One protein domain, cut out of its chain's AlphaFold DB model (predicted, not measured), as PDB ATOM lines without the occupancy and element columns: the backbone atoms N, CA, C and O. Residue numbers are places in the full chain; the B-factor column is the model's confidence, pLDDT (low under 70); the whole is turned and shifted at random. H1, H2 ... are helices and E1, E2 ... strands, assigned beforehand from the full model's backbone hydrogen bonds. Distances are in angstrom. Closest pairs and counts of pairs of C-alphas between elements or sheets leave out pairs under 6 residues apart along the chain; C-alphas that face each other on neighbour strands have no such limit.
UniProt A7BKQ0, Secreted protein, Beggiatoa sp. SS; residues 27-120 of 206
ATOM      1  N   ASP A  27     -24.018  41.204  37.224       73.38
ATOM      2  CA  ASP A  27     -23.407  41.542  38.523       73.38
ATOM      3  C   ASP A  27     -24.080  40.796  39.691       73.38
ATOM      4  O   ASP A  27     -23.468  40.533  40.728       73.38
ATOM      5  N   LYS A  28     -25.335  40.381  39.490       81.19
ATOM      6  CA  LYS A  28     -26.122  39.573  40.417       81.19
ATOM      7  C   LYS A  28     -25.528  38.179  40.660       81.19
ATOM      8  O   LYS A  28     -25.560  37.723  41.801       81.19
ATOM      9  N   ASP A  29     -24.957  37.529  39.646       81.62
ATOM     10  CA  ASP A  29     -24.392  36.176  39.780       81.62
ATOM     11  C   ASP A  29     -23.101  36.208  40.612       81.62
ATOM     12  O   ASP A  29     -22.906  35.399  41.520       81.62
ATOM     13  N   ILE A  30     -22.249  37.214  40.372       84.12
ATOM     14  CA  ILE A  30     -21.044  37.460  41.181       84.12
ATOM     15  C   ILE A  30     -21.414  37.803  42.625       84.12
ATOM     16  O   ILE A  30     -20.779  37.302  43.555       84.12
ATOM     17  N   ALA A  31     -22.434  38.641  42.833       86.56
ATOM     18  CA  ALA A  31     -22.893  39.007  44.169       86.56
ATOM     19  C   ALA A  31     -23.427  37.789  44.942       86.56
ATOM     20  O   ALA A  31     -23.074  37.605  46.107       86.56
ATOM     21  N   ALA A  32     -24.212  36.925  44.288       87.75
ATOM     22  CA  ALA A  32     -24.716  35.688  44.883       87.75
ATOM     23  C   ALA A  32     -23.576  34.741  45.286       87.75
ATOM     24  O   ALA A  32     -23.556  34.244  46.411       87.75
ATOM     25  N   LEU A  33     -22.586  34.553  44.407       89.75
ATOM     26  CA  LEU A  33     -21.403  33.737  44.689       89.75
ATOM     27  C   LEU A  33     -20.539  34.314  45.812       89.75
ATOM     28  O   LEU A  33     -20.073  33.583  46.681       89.75
ATOM     29  N   THR A  34     -20.345  35.630  45.823       88.50
ATOM     30  CA  THR A  34     -19.591  36.311  46.880       88.50
ATOM     31  C   THR A  34     -20.285  36.146  48.229       88.50
ATOM     32  O   THR A  34     -19.635  35.795  49.214       88.50
ATOM     33  N   HIS A  35     -21.606  36.343  48.273       89.69
ATOM     34  CA  HIS A  35     -22.408  36.139  49.477       89.69
ATOM     35  C   HIS A  35     -22.345  34.686  49.963       89.69
ATOM     36  O   HIS A  35     -22.162  34.445  51.157       89.69
ATOM     37  N   PHE A  36     -22.455  33.725  49.041       90.44
ATOM     38  CA  PHE A  36     -22.294  32.305  49.340       90.44
ATOM     39  C   PHE A  36     -20.930  32.025  49.981       90.44
ATOM     40  O   PHE A  36     -20.869  31.429  51.050       90.44
ATOM     41  N   TRP A  37     -19.835  32.528  49.404       90.19
ATOM     42  CA  TRP A  37     -18.497  32.303  49.954       90.19
ATOM     43  C   TRP A  37     -18.248  32.971  51.299       90.19
ATOM     44  O   TRP A  37     -17.413  32.497  52.061       90.19
ATOM     45  N   GLN A  38     -18.943  34.065  51.598       90.75
ATOM     46  CA  GLN A  38     -18.903  34.698  52.916       90.75
ATOM     47  C   GLN A  38     -19.665  33.893  53.974       90.75
ATOM     48  O   GLN A  38     -19.326  33.982  55.150       90.75
ATOM     49  N   ASN A  39     -20.664  33.105  53.565       89.56
ATOM     50  CA  ASN A  39     -21.545  32.353  54.457       89.56
ATOM     51  C   ASN A  39     -21.768  30.916  53.945       89.56
ATOM     52  O   ASN A  39     -22.914  30.531  53.691       89.56
ATOM     53  N   PRO A  40     -20.700  30.122  53.749       86.06
ATOM     54  CA  PRO A  40     -20.833  28.805  53.152       86.06
ATOM     55  C   PRO A  40     -21.507  27.862  54.154       86.06
ATOM     56  O   PRO A  40     -21.113  27.792  55.320       86.06
ATOM     57  N   GLN A  41     -22.526  27.133  53.705       85.75
ATOM     58  CA  GLN A  41     -23.187  26.107  54.510       85.75
ATOM     59  C   GLN A  41     -22.699  24.731  54.084       85.75
ATOM     60  O   GLN A  41     -22.565  24.461  52.893       85.75
ATOM     61  N   LYS A  42     -22.424  23.871  55.066       84.06
ATOM     62  CA  LYS A  42     -22.056  22.488  54.792       84.06
ATOM     63  C   LYS A  42     -23.310  21.704  54.394       84.06
ATOM     64  O   LYS A  42     -24.313  21.773  55.103       84.06
ATOM     65  N   THR A  43     -23.242  20.964  53.297       80.81
ATOM     66  CA  THR A  43     -24.275  20.037  52.834       80.81
ATOM     67  C   THR A  43     -23.973  18.611  53.304       80.81
ATOM     68  O   THR A  43     -22.916  18.334  53.887       80.81
ATOM     69  N   GLU A  44     -24.934  17.704  53.131       75.06
ATOM     70  CA  GLU A  44     -24.728  16.287  53.431       75.06
ATOM     71  C   GLU A  44     -23.676  15.702  52.477       75.06
ATOM     72  O   GLU A  44     -23.680  15.968  51.277       75.06
ATOM     73  N   GLN A  45     -22.719  14.958  53.030       69.44
ATOM     74  CA  GLN A  45     -21.565  14.470  52.281       69.44
ATOM     75  C   GLN A  45     -21.841  13.053  51.765       69.44
ATOM     76  O   GLN A  45     -21.750  12.095  52.525       69.44
ATOM     77  N   GLU A  46     -22.107  12.913  50.466       62.97
ATOM     78  CA  GLU A  46     -22.329  11.619  49.795       62.97
ATOM     79  C   GLU A  46     -21.030  10.989  49.254       62.97
ATOM     80  O   GLU A  46     -21.007  10.391  48.177       62.97
ATOM     81  N   CYS A  47     -19.906  11.129  49.959       68.44
ATOM     82  CA  CYS A  47     -18.705  10.415  49.535       68.44
ATOM     83  C   CYS A  47     -18.741   8.971  50.009       68.44
ATOM     84  O   CYS A  47     -18.827   8.714  51.207       68.44
ATOM     85  N   LEU A  48     -18.630   8.043  49.058       54.66
ATOM     86  CA  LEU A  48     -18.450   6.626  49.346       54.66
ATOM     87  C   LEU A  48     -17.221   6.457  50.253       54.66
ATOM     88  O   LEU A  48     -16.126   6.915  49.921       54.66
ATOM     89  N   GLU A  49     -17.400   5.802  51.402       50.97
ATOM     90  CA  GLU A  49     -16.300   5.328  52.243       50.97
ATOM     91  C   GLU A  49     -15.544   4.228  51.486       50.97
ATOM     92  O   GLU A  49     -15.808   3.040  51.646       50.97
ATOM     93  N   TYR A  50     -14.607   4.607  50.623       49.62
ATOM     94  CA  TYR A  50     -13.654   3.670  50.041       49.62
ATOM     95  C   TYR A  50     -12.246   4.074  50.471       49.62
ATOM     96  O   TYR A  50     -11.746   5.151  50.160       49.62
ATOM     97  N   TYR A  51     -11.603   3.177  51.216       43.59
ATOM     98  CA  TYR A  51     -10.309   3.345  51.888       43.59
ATOM     99  C   TYR A  51      -9.094   3.529  50.947       43.59
ATOM    100  O   TYR A  51      -7.959   3.543  51.410       43.59
ATOM    101  N   TYR A  52      -9.314   3.669  49.636       49.75
ATOM    102  CA  TYR A  52      -8.279   3.612  48.594       49.75
ATOM    103  C   TYR A  52      -8.249   4.827  47.661       49.75
ATOM    104  O   TYR A  52      -7.648   4.783  46.588       49.75
ATOM    105  N   TYR A  53      -8.906   5.919  48.038       54.75
ATOM    106  CA  TYR A  53      -8.957   7.094  47.184       54.75
ATOM    107  C   TYR A  53      -7.672   7.927  47.222       54.75
ATOM    108  O   TYR A  53      -6.992   8.035  48.241       54.75
ATOM    109  N   SER A  54      -7.354   8.520  46.070       64.19
ATOM    110  CA  SER A  54      -6.319   9.538  45.927       64.19
ATOM    111  C   SER A  54      -6.638  10.765  46.776       64.19
ATOM    112  O   SER A  54      -7.804  11.123  46.946       64.19
ATOM    113  N   ASP A  55      -5.610  11.490  47.218       69.19
ATOM    114  CA  ASP A  55      -5.786  12.769  47.920       69.19
ATOM    115  C   ASP A  55      -6.614  13.776  47.099       69.19
ATOM    116  O   ASP A  55      -7.284  14.647  47.649       69.19
ATOM    117  N   VAL A  56      -6.602  13.645  45.767       69.81
ATOM    118  CA  VAL A  56      -7.422  14.442  44.842       69.81
ATOM    119  C   VAL A  56      -8.910  14.126  45.003       69.81
ATOM    120  O   VAL A  56      -9.736  15.040  45.020       69.81
ATOM    121  N   ILE A  57      -9.270  12.851  45.157       72.69
ATOM    122  CA  ILE A  57     -10.653  12.443  45.421       72.69
ATOM    123  C   ILE A  57     -11.058  12.859  46.835       72.69
ATOM    124  O   ILE A  57     -12.154  13.386  47.009       72.69
ATOM    125  N   THR A  58     -10.170  12.735  47.827       73.75
ATOM    126  CA  THR A  58     -10.411  13.285  49.171       73.75
ATOM    127  C   THR A  58     -10.656  14.792  49.113       73.75
ATOM    128  O   THR A  58     -11.608  15.287  49.716       73.75
ATOM    129  N   PHE A  59      -9.859  15.533  48.341       74.50
ATOM    130  CA  PHE A  59     -10.061  16.963  48.130       74.50
ATOM    131  C   PHE A  59     -11.426  17.260  47.502       74.50
ATOM    132  O   PHE A  59     -12.172  18.085  48.030       74.50
ATOM    133  N   TYR A  60     -11.783  16.564  46.420       79.19
ATOM    134  CA  TYR A  60     -13.097  16.687  45.790       79.19
ATOM    135  C   TYR A  60     -14.232  16.400  46.785       79.19
ATOM    136  O   TYR A  60     -15.169  17.190  46.897       79.19
ATOM    137  N   CYS A  61     -14.110  15.325  47.565       78.81
ATOM    138  CA  CYS A  61     -15.053  14.928  48.606       78.81
ATOM    139  C   CYS A  61     -15.287  15.991  49.668       78.81
ATOM    140  O   CYS A  61     -16.413  16.219  50.106       78.81
ATOM    141  N   MET A  62     -14.223  16.666  50.068       79.62
ATOM    142  CA  MET A  62     -14.306  17.726  51.054       79.62
ATOM    143  C   MET A  62     -14.843  19.030  50.452       79.62
ATOM    144  O   MET A  62     -15.597  19.744  51.113       79.62
ATOM    145  N   ALA A  63     -14.497  19.335  49.199       81.06
ATOM    146  CA  ALA A  63     -14.967  20.528  48.500       81.06
ATOM    147  C   ALA A  63     -16.474  20.474  48.200       81.06
ATOM    148  O   ALA A  63     -17.179  21.465  48.408       81.06
ATOM    149  N   GLN A  64     -16.984  19.315  47.768       82.88
ATOM    150  CA  GLN A  64     -18.404  19.153  47.440       82.88
ATOM    151  C   GLN A  64     -19.322  19.291  48.661       82.88
ATOM    152  O   GLN A  64     -20.464  19.693  48.500       82.88
ATOM    153  N   ALA A  65     -18.814  19.059  49.878       84.19
ATOM    154  CA  ALA A  65     -19.575  19.283  51.106       84.19
ATOM    155  C   ALA A  65     -19.916  20.761  51.350       84.19
ATOM    156  O   ALA A  65     -20.655  21.067  52.276       84.19
ATOM    157  N   TYR A  66     -19.338  21.689  50.588       85.75
ATOM    158  CA  TYR A  66     -19.687  23.106  50.651       85.75
ATOM    159  C   TYR A  66     -20.331  23.556  49.350       85.75
ATOM    160  O   TYR A  66     -21.349  24.230  49.392       85.75
ATOM    161  N   LEU A  67     -19.762  23.179  48.203       86.88
ATOM    162  CA  LEU A  67     -20.278  23.550  46.891       86.88
ATOM    163  C   LEU A  67     -20.554  22.293  46.064       86.88
ATOM    164  O   LEU A  67     -19.716  21.859  45.272       86.88
ATOM    165  N   ASP A  68     -21.725  21.702  46.284       85.94
ATOM    166  CA  ASP A  68     -22.139  20.482  45.598       85.94
ATOM    167  C   ASP A  68     -22.612  20.723  44.151       85.94
ATOM    168  O   ASP A  68     -22.780  21.848  43.660       85.94
ATOM    169  N   TYR A  69     -22.823  19.607  43.455       86.69
ATOM    170  CA  TYR A  69     -23.271  19.553  42.069       86.69
ATOM    171  C   TYR A  69     -24.598  20.298  41.831       86.69
ATOM    172  O   TYR A  69     -24.741  21.034  40.850       86.69
ATOM    173  N   GLN A  70     -25.570  20.154  42.734       87.19
ATOM    174  CA  GLN A  70     -26.886  20.780  42.600       87.19
ATOM    175  C   GLN A  70     -26.822  22.297  42.818       87.19
ATOM    176  O   GLN A  70     -27.458  23.071  42.092       87.19
ATOM    177  N   THR A  71     -26.020  22.730  43.786       88.12
ATOM    178  CA  THR A  71     -25.783  24.131  44.125       88.12
ATOM    179  C   THR A  71     -25.103  24.851  42.965       88.12
ATOM    180  O   THR A  71     -25.550  25.929  42.572       88.12
ATOM    181  N   LEU A  72     -24.100  24.235  42.329       89.19
ATOM    182  CA  LEU A  72     -23.441  24.783  41.135       89.19
ATOM    183  C   LEU A  72     -24.410  25.038  39.975       89.19
ATOM    184  O   LEU A  72     -24.350  26.086  39.325       89.19
ATOM    185  N   GLN A  73     -25.326  24.107  39.715       90.81
ATOM    186  CA  GLN A  73     -26.315  24.274  38.644       90.81
ATOM    187  C   GLN A  73     -27.381  25.306  39.002       90.81
ATOM    188  O   GLN A  73     -27.848  26.035  38.133       90.81
ATOM    189  N   THR A  74     -27.737  25.415  40.281       90.00
ATOM    190  CA  THR A  74     -28.685  26.427  40.763       90.00
ATOM    191  C   THR A  74     -28.097  27.832  40.651       90.00
ATOM    192  O   THR A  74     -28.772  28.740  40.172       90.00
ATOM    193  N   LEU A  75     -26.832  28.012  41.043       89.56
ATOM    194  CA  LEU A  75     -26.129  29.297  40.964       89.56
ATOM    195  C   LEU A  75     -25.866  29.734  39.521       89.56
ATOM    196  O   LEU A  75     -25.944  30.922  39.222       89.56
ATOM    197  N   SER A  76     -25.552  28.790  38.635       91.12
ATOM    198  CA  SER A  76     -25.302  29.092  37.222       91.12
ATOM    199  C   SER A  76     -26.573  29.183  36.380       91.12
ATOM    200  O   SER A  76     -26.563  29.821  35.331       91.12
ATOM    201  N   GLY A  77     -27.655  28.519  36.796       91.88
ATOM    202  CA  GLY A  77     -28.828  28.280  35.956       91.88
ATOM    203  C   GLY A  77     -28.548  27.355  34.763       91.88
ATOM    204  O   GLY A  77     -29.382  27.252  33.863       91.88
ATOM    205  N   LEU A  78     -27.385  26.697  34.730       93.12
ATOM    206  CA  LEU A  78     -26.920  25.865  33.624       93.12
ATOM    207  C   LEU A  78     -26.734  24.418  34.093       93.12
ATOM    208  O   LEU A  78     -26.224  24.192  35.190       93.12
ATOM    209  N   PRO A  79     -27.082  23.417  33.265       93.56
ATOM    210  CA  PRO A  79     -26.697  22.045  33.556       93.56
ATOM    211  C   PRO A  79     -25.174  21.899  33.426       93.56
ATOM    212  O   PRO A  79     -24.589  22.448  32.492       93.56
ATOM    213  N   VAL A  80     -24.532  21.141  34.318       93.12
ATOM    214  CA  VAL A  80     -23.082  20.861  34.244       93.12
ATOM    215  C   VAL A  80     -22.763  19.941  33.062       93.12
ATOM    216  O   VAL A  80     -21.754  20.125  32.380       93.12
ATOM    217  N   PHE A  81     -23.641  18.971  32.795       94.50
ATOM    218  CA  PHE A  81     -23.519  18.006  31.704       94.50
ATOM    219  C   PHE A  81     -24.727  18.107  30.773       94.50
ATOM    220  O   PHE A  81     -25.863  18.222  31.225       94.50
ATOM    221  N   LEU A  82     -24.480  18.060  29.464       93.88
ATOM    222  CA  LEU A  82     -25.526  18.049  28.440       93.88
ATOM    223  C   LEU A  82     -26.044  16.635  28.168       93.88
ATOM    224  O   LEU A  82     -27.203  16.467  27.796       93.88
ATOM    225  N   GLN A  83     -25.170  15.635  28.292       94.06
ATOM    226  CA  GLN A  83     -25.454  14.226  28.008       94.06
ATOM    227  C   GLN A  83     -24.606  13.329  28.912       94.06
ATOM    228  O   GLN A  83     -23.654  13.792  29.545       94.06
ATOM    229  N   GLY A  84     -24.922  12.038  28.917       92.69
ATOM    230  CA  GLY A  84     -24.237  11.029  29.714       92.69
ATOM    231  C   GLY A  84     -25.126  10.489  30.829       92.69
ATOM    232  O   GLY A  84     -26.330  10.755  30.848       92.69
ATOM    233  N   PRO A  85     -24.549   9.717  31.756       94.25
ATOM    234  CA  PRO A  85     -25.323   8.980  32.745       94.25
ATOM    235  C   PRO A  85     -25.709   9.826  33.970       94.25
ATOM    236  O   PRO A  85     -26.446   9.357  34.832       94.25
ATOM    237  N   HIS A  86     -25.222  11.067  34.070       90.81
ATOM    238  CA  HIS A  86     -25.510  11.951  35.198       90.81
ATOM    239  C   HIS A  86     -26.953  12.469  35.155       90.81
ATOM    240  O   HIS A  86     -27.502  12.771  34.092       90.81
ATOM    241  N   THR A  87     -27.563  12.608  36.329       84.69
ATOM    242  CA  THR A  87     -28.894  13.200  36.463       84.69
ATOM    243  C   THR A  87     -28.788  14.707  36.690       84.69
ATOM    244  O   THR A  87     -27.703  15.265  36.819       84.69
ATOM    245  N   LYS A  88     -29.933  15.391  36.793       80.56
ATOM    246  CA  LYS A  88     -29.958  16.816  37.149       80.56
ATOM    247  C   LYS A  88     -29.474  17.098  38.570       80.56
ATOM    248  O   LYS A  88     -29.200  18.251  38.863       80.56
ATOM    249  N   THR A  89     -29.403  16.111  39.453       82.50
ATOM    250  CA  THR A  89     -29.066  16.333  40.869       82.50
ATOM    251  C   THR A  89     -27.922  15.457  41.356       82.50
ATOM    252  O   THR A  89     -27.410  15.714  42.436       82.50
ATOM    253  N   GLN A  90     -27.484  14.471  40.572       82.19
ATOM    254  CA  GLN A  90     -26.514  13.474  41.013       82.19
ATOM    255  C   GLN A  90     -25.569  13.050  39.888       82.19
ATOM    256  O   GLN A  90     -25.982  12.853  38.739       82.19
ATOM    257  N   LEU A  91     -24.301  12.850  40.245       84.69
ATOM    258  CA  LEU A  91     -23.300  12.252  39.372       84.69
ATOM    259  C   LEU A  91     -23.416  10.726  39.395       84.69
ATOM    260  O   LEU A  91     -23.266  10.109  40.441       84.69
ATOM    261  N   GLU A  92     -23.609  10.114  38.230       85.50
ATOM    262  CA  GLU A  92     -23.329   8.686  38.047       85.50
ATOM    263  C   GLU A  92     -21.826   8.459  37.815       85.50
ATOM    264  O   GLU A  92     -21.278   8.954  36.828       85.50
ATOM    265  N   LEU A  93     -21.168   7.733  38.723       81.75
ATOM    266  CA  LEU A  93     -19.721   7.473  38.699       81.75
ATOM    267  C   LEU A  93     -19.367   6.015  38.362       81.75
ATOM    268  O   LEU A  93     -18.204   5.721  38.109       81.75
ATOM    269  N   ASN A  94     -20.351   5.114  38.329       81.50
ATOM    270  CA  ASN A  94     -20.149   3.672  38.172       81.50
ATOM    271  C   ASN A  94     -20.585   3.150  36.790       81.50
ATOM    272  O   ASN A  94     -20.610   1.940  36.555       81.50
ATOM    273  N   ASN A  95     -20.945   4.034  35.856       84.19
ATOM    274  CA  ASN A  95     -21.327   3.621  34.509       84.19
ATOM    275  C   ASN A  95     -20.090   3.279  33.663       84.19
ATOM    276  O   ASN A  95     -19.294   4.148  33.322       84.19
ATOM    277  N   GLN A  96     -19.962   2.009  33.279       84.50
ATOM    278  CA  GLN A  96     -18.811   1.504  32.521       84.50
ATOM    279  C   GLN A  96     -18.859   1.816  31.015       84.50
ATOM    280  O   GLN A  96     -17.862   1.639  30.319       84.50
ATOM    281  N   TYR A  97     -20.009   2.247  30.489       87.12
ATOM    282  CA  TYR A  97     -20.257   2.331  29.042       87.12
ATOM    283  C   TYR A  97     -20.636   3.731  28.556       87.12
ATOM    284  O   TYR A  97     -20.795   3.952  27.355       87.12
ATOM    285  N   SER A  98     -20.804   4.685  29.467       90.50
ATOM    286  CA  SER A  98     -21.189   6.054  29.158       90.50
ATOM    287  C   SER A  98     -20.489   7.018  30.103       90.50
ATOM    288  O   SER A  98     -20.298   6.720  31.277       90.50
ATOM    289  N   PHE A  99     -20.133   8.192  29.590       90.31
ATOM    290  CA  PHE A  99     -19.459   9.241  30.344       90.31
ATOM    291  C   PHE A  99     -20.204  10.571  30.201       90.31
ATOM    292  O   PHE A  99     -21.005  10.765  29.285       90.31
ATOM    293  N   GLY A 100     -19.952  11.493  31.127       92.31
ATOM    294  CA  GLY A 100     -20.534  12.830  31.104       92.31
ATOM    295  C   GLY A 100     -19.989  13.698  29.974       92.31
ATOM    296  O   GLY A 100     -18.784  13.908  29.853       92.31
ATOM    297  N   HIS A 101     -20.887  14.287  29.190       93.94
ATOM    298  CA  HIS A 101     -20.549  15.276  28.173       93.94
ATOM    299  C   HIS A 101     -20.764  16.678  28.739       93.94
ATOM    300  O   HIS A 101     -21.902  17.124  28.901       93.94
ATOM    301  N   TYR A 102     -19.671  17.362  29.069       92.75
ATOM    302  CA  TYR A 102     -19.708  18.677  29.709       92.75
ATOM    303  C   TYR A 102     -20.476  19.723  28.898       92.75
ATOM    304  O   TYR A 102     -20.359  19.817  27.675       92.75
ATOM    305  N   ASN A 103     -21.205  20.573  29.613       95.00
ATOM    306  CA  ASN A 103     -21.760  21.795  29.064       95.00
ATOM    307  C   ASN A 103     -20.672  22.874  28.986       95.00
ATOM    308  O   ASN A 103     -20.215  23.395  30.004       95.00
ATOM    309  N   LYS A 104     -20.275  23.243  27.767       96.25
ATOM    310  CA  LYS A 104     -19.267  24.287  27.538       96.25
ATOM    311  C   LYS A 104     -19.666  25.632  28.156       96.25
ATOM    312  O   LYS A 104     -18.798  26.321  28.687       96.25
ATOM    313  N   ASP A 105     -20.946  25.990  28.125       95.56
ATOM    314  CA  ASP A 105     -21.414  27.275  28.654       95.56
ATOM    315  C   ASP A 105     -21.298  27.319  30.179       95.56
ATOM    316  O   ASP A 105     -20.915  28.341  30.746       95.56
ATOM    317  N   PHE A 106     -21.518  26.181  30.846       93.88
ATOM    318  CA  PHE A 106     -21.255  26.044  32.278       93.88
ATOM    319  C   PHE A 106     -19.763  26.227  32.596       93.88
ATOM    320  O   PHE A 106     -19.413  26.927  33.543       93.88
ATOM    321  N   VAL A 107     -18.865  25.665  31.780       92.50
ATOM    322  CA  VAL A 107     -17.409  25.840  31.954       92.50
ATOM    323  C   VAL A 107     -16.990  27.302  31.764       92.50
ATOM    324  O   VAL A 107     -16.165  27.816  32.522       92.50
ATOM    325  N   ILE A 108     -17.571  27.994  30.781       93.44
ATOM    326  CA  ILE A 108     -17.350  29.432  30.586       93.44
ATOM    327  C   ILE A 108     -17.843  30.207  31.812       93.44
ATOM    328  O   ILE A 108     -17.096  31.019  32.355       93.44
ATOM    329  N   TRP A 109     -19.042  29.897  32.312       93.38
ATOM    330  CA  TRP A 109     -19.586  30.517  33.518       93.38
ATOM    331  C   TRP A 109     -18.690  30.298  34.744       93.38
ATOM    332  O   TRP A 109     -18.414  31.250  35.472       93.38
ATOM    333  N   LEU A 110     -18.156  29.089  34.957       91.50
ATOM    334  CA  LEU A 110     -17.206  28.822  36.044       91.50
ATOM    335  C   LEU A 110     -15.994  29.754  35.961       91.50
ATOM    336  O   LEU A 110     -15.619  30.387  36.951       91.50
ATOM    337  N   LYS A 111     -15.401  29.857  34.768       91.88
ATOM    338  CA  LYS A 111     -14.232  30.700  34.521       91.88
ATOM    339  C   LYS A 111     -14.536  32.176  34.763       91.88
ATOM    340  O   LYS A 111     -13.725  32.877  35.360       91.88
ATOM    341  N   GLU A 112     -15.672  32.653  34.271       90.25
ATOM    342  CA  GLU A 112     -16.012  34.073  34.289       90.25
ATOM    343  C   GLU A 112     -16.619  34.526  35.615       90.25
ATOM    344  O   GLU A 112     -16.523  35.710  35.938       90.25
ATOM    345  N   LYS A 113     -17.244  33.618  36.379       89.44
ATOM    346  CA  LYS A 113     -18.044  33.959  37.564       89.44
ATOM    347  C   LYS A 113     -17.571  33.317  38.851       89.44
ATOM    348  O   LYS A 113     -17.327  34.033  39.823       89.44
ATOM    349  N   LEU A 114     -17.392  32.000  38.860       87.56
ATOM    350  CA  LEU A 114     -16.951  31.309  40.068       87.56
ATOM    351  C   LEU A 114     -15.516  31.696  40.432       87.56
ATOM    352  O   LEU A 114     -15.274  32.093  41.571       87.56
ATOM    353  N   LEU A 115     -14.586  31.636  39.471       84.00
ATOM    354  CA  LEU A 115     -13.172  31.924  39.727       84.00
ATOM    355  C   LEU A 115     -12.943  33.347  40.266       84.00
ATOM    356  O   LEU A 115     -12.254  33.463  41.278       84.00
ATOM    357  N   PRO A 116     -13.531  34.429  39.718       85.12
ATOM    358  CA  PRO A 116     -13.395  35.747  40.341       85.12
ATOM    359  C   PRO A 116     -13.985  35.814  41.754       85.12
ATOM    360  O   PRO A 116     -13.373  36.405  42.643       85.12
ATOM    361  N   ALA A 117     -15.130  35.171  42.001       84.56
ATOM    362  CA  ALA A 117     -15.761  35.162  43.321       84.56
ATOM    363  C   ALA A 117     -14.939  34.410  44.386       84.56
ATOM    364  O   ALA A 117     -15.077  34.698  45.574       84.56
ATOM    365  N   THR A 118     -14.030  33.508  43.989       84.94
ATOM    366  CA  THR A 118     -13.079  32.874  44.927       84.94
ATOM    367  C   THR A 118     -12.111  33.864  45.586       84.94
ATOM    368  O   THR A 118     -11.487  33.547  46.592       84.94
ATOM    369  N   GLN A 119     -12.021  35.105  45.097       86.19
ATOM    370  CA  GLN A 119     -11.257  36.159  45.774       86.19
ATOM    371  C   GLN A 119     -11.973  36.710  47.020       86.19
ATOM    372  O   GLN A 119     -11.409  37.524  47.754       86.19
ATOM    373  N   ALA A 120     -13.210  36.278  47.293       88.00
ATOM    374  CA  ALA A 120     -13.930  36.664  48.496       88.00
ATOM    375  C   ALA A 120     -13.173  36.222  49.771       88.00
ATOM    376  O   ALA A 120     -12.633  35.108  49.820       88.00
TER     377      ALA A 120
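AT A GLANCE: This is residues 27 to 120 of the 206 residues of the protein "Secreted protein" of Beggiatoa sp. SS (UniProt A7BKQ0). Look for H1, H3 and H4 gathered at one end, with H2 and the loop of residues 84 to 103 as two arms reaching away, a gap between them. The 94 printed residues, mostly helix, run H1, H2, H3, E1, H4; the whole is compact, radius of gyration of the C-alphas 14.3 A, spans 41 by 28 by 19 A.

HOW THE PARTS SIT: Start at H1, residues 27 to 38; its residues 29 to 33 alone touch H3, residues 69 to 76, closest at C-alphas 29 and 75, 7.2 A. H2, residues 55 to 64, touches no helix. E1, residues 81 to 83, pairs antiparallel with residues 101 to 102, and with no named strand. H4, residues 104 to 117, touches H1 at a steep tilt of 59 degrees with residues 113 to 117 alone, closest at C-alphas 117 and 34, 5.4 A. Each O i to N i+4 pair is within hydrogen-bond range in H1, H2 and H3, and 8 of 10 in H4.

IN THESE COORDINATES: Find C-alpha 27 at (-23.407, 41.542, 38.523), where H1 begins, 16.6 A long; H4, 19.5 A, ends at C-alpha 117, (-15.761, 35.162, 43.321).

THE WHOLE: The printed part has no cut. Links H1 to H2 and E1 to H4 are long. Residues 45 to 56 have pLDDT under 70.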